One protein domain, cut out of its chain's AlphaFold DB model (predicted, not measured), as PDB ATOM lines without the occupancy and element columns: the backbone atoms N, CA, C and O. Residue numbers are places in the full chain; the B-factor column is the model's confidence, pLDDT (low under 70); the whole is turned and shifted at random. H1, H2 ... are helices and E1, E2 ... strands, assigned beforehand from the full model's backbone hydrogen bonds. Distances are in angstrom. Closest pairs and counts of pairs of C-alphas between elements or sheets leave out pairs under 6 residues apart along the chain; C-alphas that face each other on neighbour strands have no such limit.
ATOM      1  N   ALA A  42      44.547  34.337 -36.875       87.50
ATOM      2  CA  ALA A  42      44.889  34.598 -38.279       87.50
ATOM      3  C   ALA A  42      43.930  35.612 -38.936       87.50
ATOM      4  O   ALA A  42      44.350  36.420 -39.761       87.50
ATOM      5  N   LYS A  43      42.646  35.597 -38.554       91.00
ATOM      6  CA  LYS A  43      41.629  36.521 -39.080       91.00
ATOM      7  C   LYS A  43      41.770  37.940 -38.520       91.00
ATOM      8  O   LYS A  43      41.658  38.910 -39.271       91.00
ATOM      9  N   TYR A  44      41.964  38.076 -37.211       91.62
ATOM     10  CA  TYR A  44      41.914  39.367 -36.518       91.62
ATOM     11  C   TYR A  44      43.300  39.921 -36.145       91.62
ATOM     12  O   TYR A  44      43.434  41.120 -35.924       91.62
ATOM     13  N   GLY A  45      44.352  39.110 -36.209       89.62
ATOM     14  CA  GLY A  45      45.698  39.460 -35.756       89.62
ATOM     15  C   GLY A  45      45.942  39.047 -34.303       89.62
ATOM     16  O   GLY A  45      45.030  38.612 -33.600       89.62
ATOM     17  N   SER A  46      47.195  39.152 -33.861       87.81
ATOM     18  CA  SER A  46      47.614  38.831 -32.488       87.81
ATOM     19  C   SER A  46      47.653  40.044 -31.557       87.81
ATOM     20  O   SER A  46      47.634  39.867 -30.340       87.81
ATOM     21  N   ASP A  47      47.734  41.257 -32.111       90.94
ATOM     22  CA  ASP A  47      47.671  42.497 -31.338       90.94
ATOM     23  C   ASP A  47      46.249  42.734 -30.817       90.94
ATOM     24  O   ASP A  47      45.278  42.641 -31.571       90.94
ATOM     25  N   THR A  48      46.123  43.035 -29.525       92.00
ATOM     26  CA  THR A  48      44.822  43.173 -28.867       92.00
ATOM     27  C   THR A  48      44.018  44.337 -29.434       92.00
ATOM     28  O   THR A  48      42.857  44.157 -29.804       92.00
ATOM     29  N   ALA A  49      44.612  45.523 -29.557       92.19
ATOM     30  CA  ALA A  49      43.893  46.707 -30.015       92.19
ATOM     31  C   ALA A  49      43.418  46.554 -31.469       92.19
ATOM     32  O   ALA A  49      42.272  46.903 -31.782       92.19
ATOM     33  N   GLU A  50      44.264  45.997 -32.338       92.06
ATOM     34  CA  GLU A  50      43.940  45.698 -33.733       92.06
ATOM     35  C   GLU A  50      42.845  44.627 -33.850       92.06
ATOM     36  O   GLU A  50      41.882  44.794 -34.609       92.06
ATOM     37  N   ALA A  51      42.953  43.540 -33.082       93.50
ATOM     38  CA  ALA A  51      41.978  42.462 -33.119       93.50
ATOM     39  C   ALA A  51      40.597  42.937 -32.652       93.50
ATOM     40  O   ALA A  51      39.603  42.692 -33.340       93.50
ATOM     41  N   LEU A  52      40.522  43.678 -31.541       94.56
ATOM     42  CA  LEU A  52      39.262  44.230 -31.031       94.56
ATOM     43  C   LEU A  52      38.626  45.213 -32.021       94.56
ATOM     44  O   LEU A  52      37.411  45.177 -32.228       94.56
ATOM     45  N   ALA A  53      39.433  46.040 -32.691       94.12
ATOM     46  CA  ALA A  53      38.968  46.902 -33.769       94.12
ATOM     47  C   ALA A  53      38.339  46.076 -34.907       94.12
ATOM     48  O   ALA A  53      37.172  46.276 -35.255       94.12
ATOM     49  N   LYS A  54      39.053  45.081 -35.451       94.44
ATOM     50  CA  LYS A  54      38.522  44.237 -36.537       94.44
ATOM     51  C   LYS A  54      37.280  43.448 -36.121       94.44
ATOM     52  O   LYS A  54      36.341  43.362 -36.912       94.44
ATOM     53  N   ILE A  55      37.240  42.920 -34.896       94.06
ATOM     54  CA  ILE A  55      36.063  42.234 -34.347       94.06
ATOM     55  C   ILE A  55      34.880  43.203 -34.252       94.06
ATOM     56  O   ILE A  55      33.785  42.870 -34.696       94.06
ATOM     57  N   SER A  56      35.089  44.425 -33.748       93.12
ATOM     58  CA  SER A  56      34.044  45.454 -33.695       93.12
ATOM     59  C   SER A  56      33.486  45.767 -35.085       93.12
ATOM     60  O   SER A  56      32.269  45.812 -35.259       93.12
ATOM     61  N   LYS A  57      34.353  45.912 -36.094       91.94
ATOM     62  CA  LYS A  57      33.933  46.122 -37.487       91.94
ATOM     63  C   LYS A  57      33.122  44.947 -38.038       91.94
ATOM     64  O   LYS A  57      32.107  45.173 -38.693       91.94
ATOM     65  N   ASP A  58      33.553  43.715 -37.768       92.19
ATOM     66  CA  ASP A  58      32.846  42.496 -38.181       92.19
ATOM     67  C   ASP A  58      31.432  42.473 -37.579       92.19
ATOM     68  O   ASP A  58      30.448  42.396 -38.311       92.19
ATOM     69  N   VAL A  59      31.305  42.684 -36.264       91.00
ATOM     70  CA  VAL A  59      30.011  42.762 -35.558       91.00
ATOM     71  C   VAL A  59      29.089  43.832 -36.145       91.00
ATOM     72  O   VAL A  59      27.908  43.565 -36.372       91.00
ATOM     73  N   GLU A  60      29.607  45.032 -36.413       88.62
ATOM     74  CA  GLU A  60      28.825  46.115 -37.020       88.62
ATOM     75  C   GLU A  60      28.346  45.756 -38.439       88.62
ATOM     76  O   GLU A  60      27.241  46.137 -38.828       88.62
ATOM     77  N   SER A  61      29.120  44.963 -39.189       88.31
ATOM     78  CA  SER A  61      28.772  44.529 -40.548       88.31
ATOM     79  C   SER A  61      27.743  43.392 -40.621       88.31
ATOM     80  O   SER A  61      27.139  43.187 -41.672       88.31
ATOM     81  N   LYS A  62      27.480  42.678 -39.516       87.69
ATOM     82  CA  LYS A  62      26.577  41.506 -39.482       87.69
ATOM     83  C   LYS A  62      25.083  41.834 -39.580       87.69
ATOM     84  O   LYS A  62      24.261  40.923 -39.537       87.69
ATOM     85  N   GLY A  63      24.704  43.112 -39.656       84.81
ATOM     86  CA  GLY A  63      23.295  43.515 -39.749       84.81
ATOM     87  C   GLY A  63      22.456  43.150 -38.516       84.81
ATOM     88  O   GLY A  63      21.238  43.028 -38.614       84.81
ATOM     89  N   ILE A  64      23.089  42.961 -37.351       86.06
ATOM     90  CA  ILE A  64      22.406  42.604 -36.100       86.06
ATOM     91  C   ILE A  64      21.439  43.728 -35.716       86.06
ATOM     92  O   ILE A  64      21.868  44.848 -35.422       86.06
ATOM     93  N   ALA A  65      20.146  43.407 -35.677       86.31
ATOM     94  CA  ALA A  65      19.068  44.314 -35.309       86.31
ATOM     95  C   ALA A  65      18.140  43.655 -34.278       86.31
ATOM     96  O   ALA A  65      17.689  42.525 -34.449       86.31
ATOM     97  N   GLY A  66      17.869  44.371 -33.189       86.75
ATOM     98  CA  GLY A  66      16.885  43.998 -32.177       86.75
ATOM     99  C   GLY A  66      15.588  44.793 -32.324       86.75
ATOM    100  O   GLY A  66      15.490  45.711 -33.131       86.75
ATOM    101  N   GLN A  67      14.607  44.494 -31.469       88.12
ATOM    102  CA  GLN A  67      13.310  45.194 -31.452       88.12
ATOM    103  C   GLN A  67      13.429  46.713 -31.226       88.12
ATOM    104  O   GLN A  67      12.541  47.470 -31.600       88.12
ATOM    105  N   ASN A  68      14.506  47.165 -30.580       87.94
ATOM    106  CA  ASN A  68      14.821  48.574 -30.367       87.94
ATOM    107  C   ASN A  68      16.345  48.779 -30.264       87.94
ATOM    108  O   ASN A  68      17.120  47.816 -30.253       87.94
ATOM    109  N   ALA A  69      16.783  50.038 -30.162       85.06
ATOM    110  CA  ALA A  69      18.203  50.396 -30.093       85.06
ATOM    111  C   ALA A  69      18.936  49.754 -28.900       85.06
ATOM    112  O   ALA A  69      20.072  49.308 -29.050       85.06
ATOM    113  N   ARG A  70      18.282  49.643 -27.734       85.81
ATOM    114  CA  ARG A  70      18.869  49.015 -26.540       85.81
ATOM    115  C   ARG A  70      19.104  47.523 -26.762       85.81
ATOM    116  O   ARG A  70      20.203  47.046 -26.511       85.81
ATOM    117  N   VAL A  71      18.102  46.806 -27.273       87.88
ATOM    118  CA  VAL A  71      18.215  45.368 -27.580       87.88
ATOM    119  C   VAL A  71      19.262  45.131 -28.669       87.88
ATOM    120  O   VAL A  71      20.073  44.222 -28.543       87.88
ATOM    121  N   THR A  72      19.302  45.984 -29.695       88.25
ATOM    122  CA  THR A  72      20.328  45.932 -30.748       88.25
ATOM    123  C   THR A  72      21.735  46.072 -30.169       88.25
ATOM    124  O   THR A  72      22.612  45.273 -30.487       88.25
ATOM    125  N   GLY A  73      21.941  47.054 -29.284       86.88
ATOM    126  CA  GLY A  73      23.214  47.252 -28.593       86.88
ATOM    127  C   GLY A  73      23.622  46.029 -27.775       86.88
ATOM    128  O   GLY A  73      24.757  45.579 -27.895       86.88
ATOM    129  N   THR A  74      22.690  45.441 -27.018       89.12
ATOM    130  CA  THR A  74      22.939  44.206 -26.257       89.12
ATOM    131  C   THR A  74      23.336  43.043 -27.165       89.12
ATOM    132  O   THR A  74      24.315  42.367 -26.875       89.12
ATOM    133  N   LEU A  75      22.627  42.818 -28.276       90.69
ATOM    134  CA  LEU A  75      22.935  41.720 -29.201       90.69
ATOM    135  C   LEU A  75      24.319  41.880 -29.842       90.69
ATOM    136  O   LEU A  75      25.099  40.930 -29.862       90.69
ATOM    137  N   LYS A  76      24.651  43.090 -30.309       90.50
ATOM    138  CA  LYS A  76      25.986  43.401 -30.845       90.50
ATOM    139  C   LYS A  76      27.074  43.178 -29.802       90.50
ATOM    140  O   LYS A  76      28.124  42.626 -30.103       90.50
ATOM    141  N   HIS A  77      26.814  43.578 -28.567       89.25
ATOM    142  CA  HIS A  77      27.755  43.425 -27.474       89.25
ATOM    143  C   HIS A  77      27.984  41.958 -27.083       89.25
ATOM    144  O   HIS A  77      29.125  41.556 -26.869       89.25
ATOM    145  N   SER A  78      26.928  41.143 -27.050       90.69
ATOM    146  CA  SER A  78      27.045  39.696 -26.846       90.69
ATOM    147  C   SER A  78      27.834  39.024 -27.972       90.69
ATOM    148  O   SER A  78      28.690  38.185 -27.703       90.69
ATOM    149  N   GLU A  79      27.596  39.420 -29.226       91.81
ATOM    150  CA  GLU A  79      28.337  38.883 -30.371       91.81
ATOM    151  C   GLU A  79      29.815  39.292 -30.345       91.81
ATOM    152  O   GLU A  79      30.693  38.467 -30.590       91.81
ATOM    153  N   PHE A  80      30.104  40.549 -29.999       92.19
ATOM    154  CA  PHE A  80      31.472  41.017 -29.798       92.19
ATOM    155  C   PHE A  80      32.185  40.183 -28.735       92.19
ATOM    156  O   PHE A  80      33.254  39.647 -29.009       92.19
ATOM    157  N   LYS A  81      31.569  40.002 -27.559       90.44
ATOM    158  CA  LYS A  81      32.135  39.187 -26.475       90.44
ATOM    159  C   LYS A  81      32.434  37.760 -26.926       90.44
ATOM    160  O   LYS A  81      33.546  37.300 -26.721       90.44
ATOM    161  N   ASN A  82      31.498  37.111 -27.617       91.94
ATOM    162  CA  ASN A  82      31.683  35.764 -28.169       91.94
ATOM    163  C   ASN A  82      32.920  35.674 -29.084       91.94
ATOM    164  O   ASN A  82      33.751  34.781 -28.928       91.94
ATOM    165  N   LEU A  83      33.075  36.618 -30.017       93.19
ATOM    166  CA  LEU A  83      34.225  36.638 -30.924       93.19
ATOM    167  C   LEU A  83      35.541  36.937 -30.201       93.19
ATOM    168  O   LEU A  83      36.550  36.318 -30.531       93.19
ATOM    169  N   VAL A  84      35.536  37.837 -29.211       93.31
ATOM    170  CA  VAL A  84      36.726  38.118 -28.393       93.31
ATOM    171  C   VAL A  84      37.126  36.891 -27.585       93.31
ATOM    172  O   VAL A  84      38.303  36.558 -27.590       93.31
ATOM    173  N   SER A  85      36.186  36.194 -26.939       90.69
ATOM    174  CA  SER A  85      36.497  34.992 -26.155       90.69
ATOM    175  C   SER A  85      37.153  33.920 -27.031       90.69
ATOM    176  O   SER A  85      38.250  33.464 -26.715       90.69
ATOM    177  N   LYS A  86      36.573  33.621 -28.200       90.94
ATOM    178  CA  LYS A  86      37.152  32.660 -29.156       90.94
ATOM    179  C   LYS A  86      38.528  33.078 -29.668       90.94
ATOM    180  O   LYS A  86      39.432  32.259 -29.780       90.94
ATOM    181  N   TRP A  87      38.702  34.362 -29.971       92.62
ATOM    182  CA  TRP A  87      40.001  34.895 -30.364       92.62
ATOM    183  C   TRP A  87      41.029  34.808 -29.223       92.62
ATOM    184  O   TRP A  87      42.171  34.425 -29.466       92.62
ATOM    185  N   SER A  88      40.633  35.098 -27.981       90.50
ATOM    186  CA  SER A  88      41.521  35.040 -26.815       90.50
ATOM    187  C   SER A  88      41.951  33.622 -26.444       90.50
ATOM    188  O   SER A  88      43.079  33.440 -26.004       90.50
ATOM    189  N   GLU A  89      41.103  32.614 -26.672       88.56
ATOM    190  CA  GLU A  89      41.455  31.200 -26.468       88.56
ATOM    191  C   GLU A  89      42.602  30.759 -27.387       88.56
ATOM    192  O   GLU A  89      43.440  29.936 -27.015       88.56
ATOM    193  N   GLU A  90      42.669  31.335 -28.589       87.75
ATOM    194  CA  GLU A  90      43.736  31.078 -29.552       87.75
ATOM    195  C   GLU A  90      44.955  31.998 -29.365       87.75
ATOM    196  O   GLU A  90      46.076  31.630 -29.741       87.75
ATOM    197  N   ASN A  91      44.768  33.193 -28.796       83.56
ATOM    198  CA  ASN A  91      45.828  34.178 -28.617       83.56
ATOM    199  C   ASN A  91      46.661  33.901 -27.355       83.56
ATOM    200  O   ASN A  91      46.234  34.147 -26.233       83.56
ATOM    201  N   LYS A  92      47.909  33.456 -27.535       77.50
ATOM    202  CA  LYS A  92      48.836  33.139 -26.430       77.50
ATOM    203  C   LYS A  92      49.695  34.327 -25.960       77.50
ATOM    204  O   LYS A  92      50.571  34.138 -25.119       77.50
ATOM    205  N   GLY A  93      49.521  35.517 -26.543       67.81
ATOM    206  CA  GLY A  93      50.427  36.660 -26.350       67.81
ATOM    207  C   GLY A  93      50.219  37.465 -25.060       67.81
ATOM    208  O   GLY A  93      51.207  37.923 -24.476       67.81
ATOM    209  N   SER A  94      48.965  37.593 -24.613       69.38
ATOM    210  CA  SER A  94      48.539  38.414 -23.469       69.38
ATOM    211  C   SER A  94      47.471  37.692 -22.645       69.38
ATOM    212  O   SER A  94      46.719  36.874 -23.173       69.38
ATOM    213  N   VAL A  95      47.361  38.022 -21.353       82.06
ATOM    214  CA  VAL A  95      46.239  37.559 -20.524       82.06
ATOM    215  C   VAL A  95      45.045  38.463 -20.795       82.06
ATOM    216  O   VAL A  95      44.983  39.591 -20.302       82.06
ATOM    217  N   ILE A  96      44.108  37.952 -21.586       88.38
ATOM    218  CA  ILE A  96      42.892  38.658 -21.979       88.38
ATOM    219  C   ILE A  96      41.727  38.058 -21.219       88.38
ATOM    220  O   ILE A  96      41.535  36.844 -21.193       88.38
ATOM    221  N   ARG A  97      40.960  38.923 -20.569       87.25
ATOM    222  CA  ARG A  97      39.837  38.536 -19.731       87.25
ATOM    223  C   ARG A  97      38.596  39.238 -20.239       87.25
ATOM    224  O   ARG A  97      38.451  40.453 -20.118       87.25
ATOM    225  N   THR A  98      37.701  38.460 -20.826       85.94
ATOM    226  CA  THR A  98      36.327  38.883 -21.076       85.94
ATOM    227  C   THR A  98      35.474  38.516 -19.879       85.94
ATOM    228  O   THR A  98      35.785  37.576 -19.155       85.94
ATOM    229  N   GLU A  99      34.371  39.234 -19.684       79.25
ATOM    230  CA  GLU A  99      33.328  38.860 -18.724       79.25
ATOM    231  C   GLU A  99      33.684  38.931 -17.233       79.25
ATOM    232  O   GLU A  99      32.782  38.735 -16.416       79.25
ATOM    233  N   GLN A 100      34.914  39.297 -16.880       89.88
ATOM    234  CA  GLN A 100      35.325  39.514 -15.499       89.88
ATOM    235  C   GLN A 100      34.908  40.874 -14.952       89.88
ATOM    236  O   GLN A 100      34.911  41.890 -15.648       89.88
ATOM    237  N   SER A 101      34.600  40.876 -13.659       93.38
ATOM    238  CA  SER A 101      34.326  42.081 -12.892       93.38
ATOM    239  C   SER A 101      35.499  42.423 -11.980       93.38
ATOM    240  O   SER A 101      36.305  41.571 -11.615       93.38
ATOM    241  N   ILE A 102      35.575  43.692 -11.599       95.06
ATOM    242  CA  ILE A 102      36.505  44.227 -10.611       95.06
ATOM    243  C   ILE A 102      35.682  44.519  -9.361       95.06
ATOM    244  O   ILE A 102      34.779  45.368  -9.384       95.06
ATOM    245  N   ASP A 103      35.944  43.783  -8.284       94.50
ATOM    246  CA  ASP A 103      35.255  43.971  -7.008       94.50
ATOM    247  C   ASP A 103      35.609  45.327  -6.362       94.50
ATOM    248  O   ASP A 103      36.307  46.168  -6.933       94.50
ATOM    249  N   THR A 104      35.079  45.598  -5.172       93.69
ATOM    250  CA  THR A 104      35.357  46.851  -4.453       93.69
ATOM    251  C   THR A 104      36.789  46.957  -3.928       93.69
ATOM    252  O   THR A 104      37.179  48.038  -3.508       93.69
ATOM    253  N   LEU A 105      37.550  45.862  -3.941       93.31
ATOM    254  CA  LEU A 105      38.931  45.763  -3.471       93.31
ATOM    255  C   LEU A 105      39.938  45.687  -4.633       93.31
ATOM    256  O   LEU A 105      41.118  45.459  -4.393       93.31
ATOM    257  N   GLY A 106      39.482  45.832  -5.883       92.88
ATOM    258  CA  GLY A 106      40.344  45.758  -7.062       92.88
ATOM    259  C   GLY A 106      40.713  44.340  -7.499       92.88
ATOM    260  O   GLY A 106      41.569  44.177  -8.369       92.88
ATOM    261  N   ASN A 107      40.092  43.303  -6.931       93.50
ATOM    262  CA  ASN A 107      40.311  41.935  -7.382       93.50
ATOM    263  C   ASN A 107      39.435  41.616  -8.586       93.50
ATOM    264  O   ASN A 107      38.267  42.006  -8.672       93.50
ATOM    265  N   PHE A 108      40.008  40.833  -9.489       92.75
ATOM    266  CA  PHE A 108      39.268  40.238 -10.581       92.75
ATOM    267  C   PHE A 108      38.428  39.068 -10.080       92.75
ATOM    268  O   PHE A 108      38.957  38.120  -9.499       92.75
ATOM    269  N   VAL A 109      37.125  39.144 -10.320       92.69
ATOM    270  CA  VAL A 109      36.132  38.179  -9.847       92.69
ATOM    271  C   VAL A 109      35.185  37.792 -10.973       92.69
ATOM    272  O   VAL A 109      34.855  38.603 -11.845       92.69
ATOM    273  N   ASP A 110      34.730  36.545 -10.940       88.69
ATOM    274  CA  ASP A 110      33.750  36.046 -11.896       88.69
ATOM    275  C   ASP A 110      32.333  36.509 -11.521       88.69
ATOM    276  O   ASP A 110      31.998  36.740 -10.355       88.69
ATOM    277  N   GLY A 111      31.476  36.646 -12.533       84.00
ATOM    278  CA  GLY A 111      30.101  37.108 -12.356       84.00
ATOM    279  C   GLY A 111      29.997  38.616 -12.117       84.00
ATOM    280  O   GLY A 111      30.822  39.396 -12.586       84.00
ATOM    281  N   ASN A 112      28.930  39.042 -11.436       86.88
ATOM    282  CA  ASN A 112      28.637  40.455 -11.166       86.88
ATOM    283  C   ASN A 112      28.284  40.665  -9.682       86.88
ATOM    284  O   ASN A 112      27.123  40.943  -9.362       86.88
ATOM    285  N   PRO A 113      29.244  40.466  -8.756       89.56
ATOM    286  CA  PRO A 113      29.002  40.683  -7.336       89.56
ATOM    287  C   PRO A 113      28.601  42.134  -7.053       89.56
ATOM    288  O   PRO A 113      28.941  43.059  -7.799       89.56
ATOM    289  N   LEU A 114      27.854  42.343  -5.967       89.12
ATOM    290  CA  LEU A 114      27.306  43.655  -5.628       89.12
ATOM    291  C   LEU A 114      28.421  44.704  -5.502       89.12
ATOM    292  O   LEU A 114      29.412  44.497  -4.809       89.12
ATOM    293  N   GLY A 115      28.245  45.842  -6.176       89.00
ATOM    294  CA  GLY A 115      29.212  46.943  -6.159       89.00
ATOM    295  C   GLY A 115      30.443  46.733  -7.047       89.00
ATOM    296  O   GLY A 115      31.277  47.640  -7.136       89.00
ATOM    297  N   SER A 116      30.565  45.592  -7.729       93.31
ATOM    298  CA  SER A 116      31.604  45.385  -8.738       93.31
ATOM    299  C   SER A 116      31.353  46.216  -9.999       93.31
ATOM    300  O   SER A 116      30.249  46.704 -10.252       93.31
ATOM    301  N   VAL A 117      32.415  46.428 -10.770       92.50
ATOM    302  CA  VAL A 117      32.359  47.076 -12.083       92.50
ATOM    303  C   VAL A 117      32.844  46.089 -13.131       92.50
ATOM    304  O   VAL A 117      33.855  45.428 -12.923       92.50
ATOM    305  N   ARG A 118      32.130  45.981 -14.254       91.00
ATOM    306  CA  ARG A 118      32.410  44.986 -15.295       91.00
ATOM    307  C   ARG A 118      32.820  45.669 -16.599       91.00
ATOM    308  O   ARG A 118      31.940  46.136 -17.323       91.00
ATOM    309  N   PRO A 119      34.128  45.779 -16.879       92.00
ATOM    310  CA  PRO A 119      34.611  46.128 -18.206       92.00
ATOM    311  C   PRO A 119      34.243  45.064 -19.246       92.00
ATOM    312  O   PRO A 119      33.904  43.930 -18.900       92.00
ATOM    313  N   ASP A 120      34.332  45.412 -20.528       91.19
ATOM    314  CA  ASP A 120      34.049  44.448 -21.595       91.19
ATOM    315  C   ASP A 120      35.216  43.513 -21.849       91.19
ATOM    316  O   ASP A 120      35.020  42.296 -21.925       91.19
ATOM    317  N   VAL A 121      36.414  44.089 -21.951       94.00
ATOM    318  CA  VAL A 121      37.664  43.355 -22.095       94.00
ATOM    319  C   VAL A 121      38.721  43.990 -21.201       94.00
ATOM    320  O   VAL A 121      38.876  45.213 -21.166       94.00
ATOM    321  N   ILE A 122      39.451  43.143 -20.487       94.88
ATOM    322  CA  ILE A 122      40.596  43.508 -19.661       94.88
ATOM    323  C   ILE A 122      41.812  42.794 -20.238       94.88
ATOM    324  O   ILE A 122      41.784  41.581 -20.436       94.88
ATOM    325  N   GLU A 123      42.887  43.527 -20.483       93.88
ATOM    326  CA  GLU A 123      44.193  42.968 -20.812       93.88
ATOM    327  C   GLU A 123      45.179  43.343 -19.714       93.88
ATOM    328  O   GLU A 123      45.281  44.506 -19.328       93.88
ATOM    329  N   ILE A 124      45.922  42.357 -19.221       91.38
ATOM    330  CA  ILE A 124      47.052  42.605 -18.326       91.38
ATOM    331  C   ILE A 124      48.310  42.531 -19.183       91.38
ATOM    332  O   ILE A 124      48.688  41.451 -19.648       91.38
ATOM    333  N   GLY A 125      48.915  43.691 -19.434       85.94
ATOM    334  CA  GLY A 125      50.151  43.779 -20.196       85.94
ATOM    335  C   GLY A 125      51.345  43.210 -19.426       85.94
ATOM    336  O   GLY A 125      51.323  43.062 -18.205       85.94
ATOM    337  N   LYS A 126      52.423  42.891 -20.152       86.25
ATOM    338  CA  LYS A 126      53.697  42.431 -19.557       86.25
ATOM    339  C   LYS A 126      54.412  43.522 -18.751       86.25
ATOM    340  O   LYS A 126      55.324  43.224 -17.993       86.25
ATOM    341  N   ASP A 127      53.998  44.764 -18.955       88.69
ATOM    342  CA  ASP A 127      54.382  45.985 -18.252       88.69
ATOM    343  C   ASP A 127      53.585  46.202 -16.952       88.69
ATOM    344  O   ASP A 127      53.670  47.275 -16.372       88.69
ATOM    345  N   ASN A 128      52.779  45.221 -16.518       90.31
ATOM    346  CA  ASN A 128      51.825  45.331 -15.405       90.31
ATOM    347  C   ASN A 128      50.831  46.498 -15.536       90.31
ATOM    348  O   ASN A 128      50.213  46.900 -14.547       90.31
ATOM    349  N   ILE A 129      50.636  47.021 -16.749       94.06
ATOM    350  CA  ILE A 129      49.599  48.005 -17.039       94.06
ATOM    351  C   ILE A 129      48.320  47.253 -17.395       94.06
ATOM    352  O   ILE A 129      48.301  46.395 -18.288       94.06
ATOM    353  N   VAL A 130      47.229  47.588 -16.708       95.50
ATOM    354  CA  VAL A 130      45.904  47.045 -17.013       95.50
ATOM    355  C   VAL A 130      45.259  47.895 -18.101       95.50
ATOM    356  O   VAL A 130      44.925  49.057 -17.878       95.50
ATOM    357  N   LYS A 131      45.049  47.316 -19.282       96.12
ATOM    358  CA  LYS A 131      44.359  47.973 -20.394       96.12
ATOM    359  C   LYS A 131      42.891  47.566 -20.385       96.12
ATOM    360  O   LYS A 131      42.552  46.382 -20.439       96.12
ATOM    361  N   ILE A 132      42.013  48.554 -20.293       95.88
ATOM    362  CA  ILE A 132      40.566  48.384 -20.236       95.88
ATOM    363  C   ILE A 132      39.967  48.804 -21.571       95.88
ATOM    364  O   ILE A 132      40.033  49.976 -21.937       95.88
ATOM    365  N   TYR A 133      39.333  47.868 -22.273       94.69
ATOM    366  CA  TYR A 133      38.649  48.144 -23.531       94.69
ATOM    367  C   TYR A 133      37.137  48.082 -23.331       94.69
ATOM    368  O   TYR A 133      36.597  47.096 -22.823       94.69
ATOM    369  N   ASP A 134      36.451  49.145 -23.737       91.56
ATOM    370  CA  ASP A 134      35.005  49.307 -23.592       91.56
ATOM    371  C   ASP A 134      34.364  49.432 -24.980       91.56
ATOM    372  O   ASP A 134      34.693  50.340 -25.760       91.56
ATOM    373  N   LEU A 135      33.471  48.496 -25.312       89.75
ATOM    374  CA  LEU A 135      32.808  48.457 -26.607       89.75
ATOM    375  C   LEU A 135      31.650  49.446 -26.612       89.75
ATOM    376  O   LEU A 135      30.654  49.296 -25.896       89.75
ATOM    377  N   LYS A 136      31.712  50.416 -27.520       86.00
ATOM    378  CA  LYS A 136      30.634  51.385 -27.708       86.00
ATOM    379  C   LYS A 136      29.886  51.131 -29.001       86.00
ATOM    380  O   LYS A 136      30.400  51.347 -30.091       86.00
ATOM    381  N   THR A 137      28.621  50.746 -28.855       73.38
ATOM    382  CA  THR A 137      27.651  50.748 -29.952       73.38
ATOM    383  C   THR A 137      26.949  52.111 -29.999       73.38
ATOM    384  O   THR A 137      26.609  52.700 -28.969       73.38
ATOM    385  N   GLY A 138      26.767  52.671 -31.199       71.56
ATOM    386  CA  GLY A 138      26.137  53.988 -31.366       71.56
ATOM    387  C   GLY A 138      26.932  55.140 -30.729       71.56
ATOM    388  O   GLY A 138      28.151  55.207 -30.864       71.56
ATOM    389  N   ASN A 139      26.262  56.081 -30.056       71.81
ATOM    390  CA  ASN A 139      26.875  57.317 -29.530       71.81
ATOM    391  C   ASN A 139      27.364  57.232 -28.074       71.81
ATOM    392  O   ASN A 139      27.758  58.249 -27.503       71.81
ATOM    393  N   ALA A 140      27.346  56.045 -27.467       75.00
ATOM    394  CA  ALA A 140      27.766  55.867 -26.083       75.00
ATOM    395  C   ALA A 140      29.251  56.241 -25.884       75.00
ATOM    396  O   ALA A 140      30.103  55.926 -26.714       75.00
ATOM    397  N   GLN A 141      29.553  56.909 -24.770       81.38
ATOM    398  CA  GLN A 141      30.910  57.293 -24.365       81.38
ATOM    399  C   GLN A 141      31.299  56.581 -23.071       81.38
ATOM    400  O   GLN A 141      30.434  56.115 -22.324       81.38
ATOM    401  N   MET A 142      32.602  56.482 -22.812       84.12
ATOM    402  CA  MET A 142      33.099  56.015 -21.518       84.12
ATOM    403  C   MET A 142      32.797  57.069 -20.450       84.12
ATOM    404  O   MET A 142      32.914  58.270 -20.689       84.12
ATOM    405  N   ASN A 143      32.371  56.626 -19.271       89.69
ATOM    406  CA  ASN A 143      32.000  57.519 -18.178       89.69
ATOM    407  C   ASN A 143      33.227  57.808 -17.297       89.69
ATOM    408  O   ASN A 143      33.784  56.883 -16.714       89.69
ATOM    409  N   ASN A 144      33.606  59.082 -17.134       92.19
ATOM    410  CA  ASN A 144      34.744  59.491 -16.294       92.19
ATOM    411  C   ASN A 144      34.644  58.991 -14.848       92.19
ATOM    412  O   ASN A 144      35.641  58.551 -14.286       92.19
ATOM    413  N   LYS A 145      33.449  59.009 -14.245       93.88
ATOM    414  CA  LYS A 145      33.242  58.487 -12.886       93.88
ATOM    415  C   LYS A 145      33.528  56.987 -12.829       93.88
ATOM    416  O   LYS A 145      34.131  56.518 -11.868       93.88
ATOM    417  N   TRP A 146      33.102  56.247 -13.851       93.62
ATOM    418  CA  TRP A 146      33.372  54.815 -13.958       93.62
ATOM    419  C   TRP A 146      34.866  54.544 -14.163       93.62
ATOM    420  O   TRP A 146      35.418  53.736 -13.426       93.62
ATOM    421  N   MET A 147      35.530  55.275 -15.068       95.69
ATOM    422  CA  MET A 147      36.975  55.142 -15.301       95.69
ATOM    423  C   MET A 147      37.772  55.436 -14.028       95.69
ATOM    424  O   MET A 147      38.557  54.598 -13.612       95.69
ATOM    425  N   ASN A 148      37.482  56.542 -13.335       96.12
ATOM    426  CA  ASN A 148      38.123  56.860 -12.054       96.12
ATOM    427  C   ASN A 148      37.893  55.759 -11.005       96.12
ATOM    428  O   ASN A 148      38.797  55.444 -10.243       96.12
ATOM    429  N   THR A 149      36.694  55.165 -10.962       95.31
ATOM    430  CA  THR A 149      36.385  54.073 -10.022       95.31
ATOM    431  C   THR A 149      37.207  52.822 -10.333       95.31
ATOM    432  O   THR A 149      37.716  52.185  -9.417       95.31
ATOM    433  N   VAL A 150      37.321  52.456 -11.612       95.25
ATOM    434  CA  VAL A 150      38.128  51.313 -12.064       95.25
ATOM    435  C   VAL A 150      39.606  51.556 -11.769       95.25
ATOM    436  O   VAL A 150      40.247  50.707 -11.158       95.25
ATOM    437  N   GLU A 151      40.114  52.723 -12.166       96.56
ATOM    438  CA  GLU A 151      41.499  53.145 -11.964       96.56
ATOM    439  C   GLU A 151      41.863  53.102 -10.481       96.56
ATOM    440  O   GLU A 151      42.773  52.375 -10.102       96.56
ATOM    441  N   GLN A 152      41.085  53.774  -9.628       96.25
ATOM    442  CA  GLN A 152      41.317  53.789  -8.188       96.25
ATOM    443  C   GLN A 152      41.352  52.375  -7.599       96.25
ATOM    444  O   GLN A 152      42.312  52.018  -6.927       96.25
ATOM    445  N   ARG A 153      40.349  51.536  -7.893       95.81
ATOM    446  CA  ARG A 153      40.282  50.170  -7.350       95.81
ATOM    447  C   ARG A 153      41.491  49.330  -7.731       95.81
ATOM    448  O   ARG A 153      41.989  48.588  -6.897       95.81
ATOM    449  N   LEU A 154      41.935  49.413  -8.983       95.62
ATOM    450  CA  LEU A 154      43.087  48.650  -9.453       95.62
ATOM    451  C   LEU A 154      44.389  49.187  -8.849       95.62
ATOM    452  O   LEU A 154      45.198  48.393  -8.371       95.62
ATOM    453  N   MET A 155      44.571  50.509  -8.807       96.12
ATOM    454  CA  MET A 155      45.779  51.132  -8.261       96.12
ATOM    455  C   MET A 155      45.910  50.933  -6.744       96.12
ATOM    456  O   MET A 155      47.012  50.674  -6.263       96.12
ATOM    457  N   ASP A 156      44.801  50.937  -5.997       95.19
ATOM    458  CA  ASP A 156      44.781  50.705  -4.543       95.19
ATOM    459  C   ASP A 156      45.292  49.302  -4.155       95.19
ATOM    460  O   ASP A 156      45.706  49.078  -3.017       95.19
ATOM    461  N   THR A 157      45.308  48.345  -5.093       94.06
ATOM    462  CA  THR A 157      45.860  47.005  -4.835       94.06
ATOM    463  C   THR A 157      47.384  46.983  -4.705       94.06
ATOM    464  O   THR A 157      47.923  46.014  -4.169       94.06
ATOM    465  N   GLY A 158      48.083  47.981  -5.259       92.00
ATOM    466  CA  GLY A 158      49.542  47.983  -5.399       92.00
ATOM    467  C   GLY A 158      50.105  46.892  -6.325       92.00
ATOM    468  O   GLY A 158      51.313  46.676  -6.332       92.00
ATOM    469  N   LYS A 159      49.254  46.175  -7.076       92.38
ATOM    470  CA  LYS A 159      49.659  45.074  -7.975       92.38
ATOM    471  C   LYS A 159      50.010  45.534  -9.392       92.38
ATOM    472  O   LYS A 159      50.601  44.755 -10.136       92.38
ATOM    473  N   TYR A 160      49.584  46.733  -9.778       94.44
ATOM    474  CA  TYR A 160      49.643  47.225 -11.153       94.44
ATOM    475  C   TYR A 160      50.360  48.570 -11.212       94.44
ATOM    476  O   TYR A 160      50.199  49.399 -10.316       94.44
ATOM    477  N   ASP A 161      51.098  48.784 -12.298       94.44
ATOM    478  CA  ASP A 161      51.907  49.990 -12.506       94.44
ATOM    479  C   ASP A 161      51.096  51.123 -13.166       94.44
ATOM    480  O   ASP A 161      51.507  52.284 -13.162       94.44
ATOM    481  N   GLY A 162      49.916  50.805 -13.709       95.69
ATOM    482  CA  GLY A 162      49.002  51.781 -14.293       95.69
ATOM    483  C   GLY A 162      47.726  51.162 -14.859       95.69
ATOM    484  O   GLY A 162      47.592  49.939 -14.972       95.69
ATOM    485  N   VAL A 163      46.790  52.031 -15.249       96.88
ATOM    486  CA  VAL A 163      45.552  51.656 -15.941       96.88
ATOM    487  C   VAL A 163      45.365  52.548 -17.160       96.88
ATOM    488  O   VAL A 163      45.438  53.770 -17.057       96.88
ATOM    489  N   GLU A 164      45.095  51.939 -18.307       96.50
ATOM    490  CA  GLU A 164      44.803  52.639 -19.558       96.50
ATOM    491  C   GLU A 164      43.387  52.313 -20.025       96.50
ATOM    492  O   GLU A 164      42.910  51.184 -19.886       96.50
ATOM    493  N   PHE A 165      42.710  53.296 -20.613       96.12
ATOM    494  CA  PHE A 165      41.332  53.157 -21.066       96.12
ATOM    495  C   PHE A 165      41.235  53.343 -22.570       96.12
ATOM    496  O   PHE A 165      41.682  54.346 -23.124       96.12
ATOM    497  N   TYR A 166      40.568  52.403 -23.225       95.19
ATOM    498  CA  TYR A 166      40.394  52.371 -24.663       95.19
ATOM    499  C   TYR A 166      38.920  52.238 -25.021       95.19
ATOM    500  O   TYR A 166      38.194  51.386 -24.504       95.19
ATOM    501  N   ARG A 167      38.481  53.055 -25.973       93.56
ATOM    502  CA  ARG A 167      37.171  52.917 -26.602       93.56
ATOM    503  C   ARG A 167      37.318  52.103 -27.876       93.56
ATOM    504  O   ARG A 167      38.072  52.504 -28.760       93.56
ATOM    505  N   VAL A 168      36.532  51.037 -27.999       92.62
ATOM    506  CA  VAL A 168      36.430  50.247 -29.231       92.62
ATOM    507  C   VAL A 168      35.102  50.557 -29.909       92.62
ATOM    508  O   VAL A 168      34.037  50.401 -29.305       92.62
ATOM    509  N   LYS A 169      35.148  51.036 -31.153       89.06
ATOM    510  CA  LYS A 169      33.949  51.375 -31.927       89.06
ATOM    511  C   LYS A 169      34.240  51.373 -33.424       89.06
ATOM    512  O   LYS A 169      35.217  51.965 -33.858       89.06
ATOM    513  N   ASN A 170      33.335  50.796 -34.216       84.12
ATOM    514  CA  ASN A 170      33.308  50.899 -35.683       84.12
ATOM    515  C   ASN A 170      34.639  50.566 -36.385       84.12
ATOM    516  O   ASN A 170      34.958  51.163 -37.411       84.12
ATOM    517  N   GLY A 171      35.411  49.607 -35.871       87.25
ATOM    518  CA  GLY A 171      36.703  49.277 -36.478       87.25
ATOM    519  C   GLY A 171      37.893  50.073 -35.965       87.25
ATOM    520  O   GLY A 171      38.966  49.956 -36.541       87.25
ATOM    521  N   GLU A 172      37.718  50.856 -34.905       89.94
ATOM    522  CA  GLU A 172      38.776  51.663 -34.308       89.94
ATOM    523  C   GLU A 172      38.898  51.378 -32.811       89.94
ATOM    524  O   GLU A 172      37.894  51.220 -32.108       89.94
ATOM    525  N   THR A 173      40.140  51.373 -32.332       92.94
ATOM    526  CA  THR A 173      40.485  51.342 -30.910       92.94
ATOM    527  C   THR A 173      41.219  52.636 -30.588       92.94
ATOM    528  O   THR A 173      42.277  52.908 -31.149       92.94
ATOM    529  N   VAL A 174      40.647  53.460 -29.711       92.75
ATOM    530  CA  VAL A 174      41.173  54.796 -29.391       92.75
ATOM    531  C   VAL A 174      41.478  54.875 -27.906       92.75
ATOM    532  O   VAL A 174      40.582  54.653 -27.089       92.75
ATOM    533  N   LYS A 175      42.721  55.225 -27.557       94.19
ATOM    534  CA  LYS A 175      43.104  55.517 -26.172       94.19
ATOM    535  C   LYS A 175      42.403  56.791 -25.701       94.19
ATOM    536  O   LYS A 175      42.432  57.814 -26.381       94.19
ATOM    537  N   ILE A 176      41.760  56.705 -24.547       93.69
ATOM    538  CA  ILE A 176      41.014  57.788 -23.903       93.69
ATOM    539  C   ILE A 176      41.816  58.377 -22.741       93.69
ATOM    540  O   ILE A 176      41.785  59.591 -22.536       93.69
TER     541      ILE A 176
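Overview. This is residues 42 to 176 of the 177 residues of an uncharacterized protein of Methanococcus maripaludis (UniProt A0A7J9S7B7). A twisted five-stranded sheet, E1 to E5, curls round helix H1, which forms a helical hairpin with the long helix H2 over one face, while H3 covers part of the other face. This makes three layers, helices on both faces of a sheet. The printed part has 135 residues with three named helices and five named strands, in the order H1 H2 E1 E2 E3 H3 E4 E5; the class is mixed, helices and strands. The sheet's order is E1 E2 E3 E4 E5, mixed, with E3 and E4 parallel and the other neighbours antiparallel. The whole is compact, with a radius of gyration of the C-alphas of 14.6 A and spans of 43 by 33 by 25 A.

Along the chain. The sheet holds E1, residues 95 to 98; E2, residues 121 to 124; E3, residues 129 to 135, 19.3 A long; E4, residues 162 to 169, 23.2 A; and E5, residues 172 to 175, which ends at C-alpha 175 (43.104, 55.517, -26.172). H1, residues 48 to 61, measures 19.9 A from C-alpha 48 (44.822, 43.173, -28.867). H2, residues 69 to 90, measures 32.0 A, and H3, residues 144 to 155, 16.0 A.

Arrangement. E1, E2 and E3 form a meander, each strand the antiparallel neighbour of the one before; N 97 and O 122 are 2.8 A apart, N 123 and O 131 2.9 A. E3 and E4 are parallel at 22 degrees, with N 132 and O 164 2.8 A apart. With H3 between them they form a strand-helix-strand unit, two parallel neighbour strands joined through a helix, whose crossover is right-handed. E4 and E5 form an antiparallel hairpin, with N 167 and O 174 2.9 A apart. H1 is on the sheet; its closest C-alphas to E5 are those of Ala 53 and Glu 172, 4.8 A. H2 touches H1 with residues 76 to 84 alone, closest at the C-alphas of Val 59 and Phe 80, 6.2 A, at a steep tilt of 43 degrees, opposite ways. H2 is on the same face as H1; its closest C-alphas to E1 are those of Ser 88 and Ile 96, 6.2 A. H3 is on the opposite face at a height over the sheet of 9.2 A; its closest C-alphas to E4 are those of Glu 151 and Val 163, 5.9 A. Every O i to N i+4 pair is within hydrogen-bond range in H1 and H3, and 17 of 18 in H2.

Size, cuts and confidence. The C-alphas farthest apart, those of Gln 67 and Gly 158, are 44.7 A apart. The printed part has no cut. The long link is E1 to E2, residues 99 to 120, where residues 101 to 102 pair antiparallel with 108 to 109. The mean pLDDT of the printed part is 90.1; residues 93 to 94 are under 70.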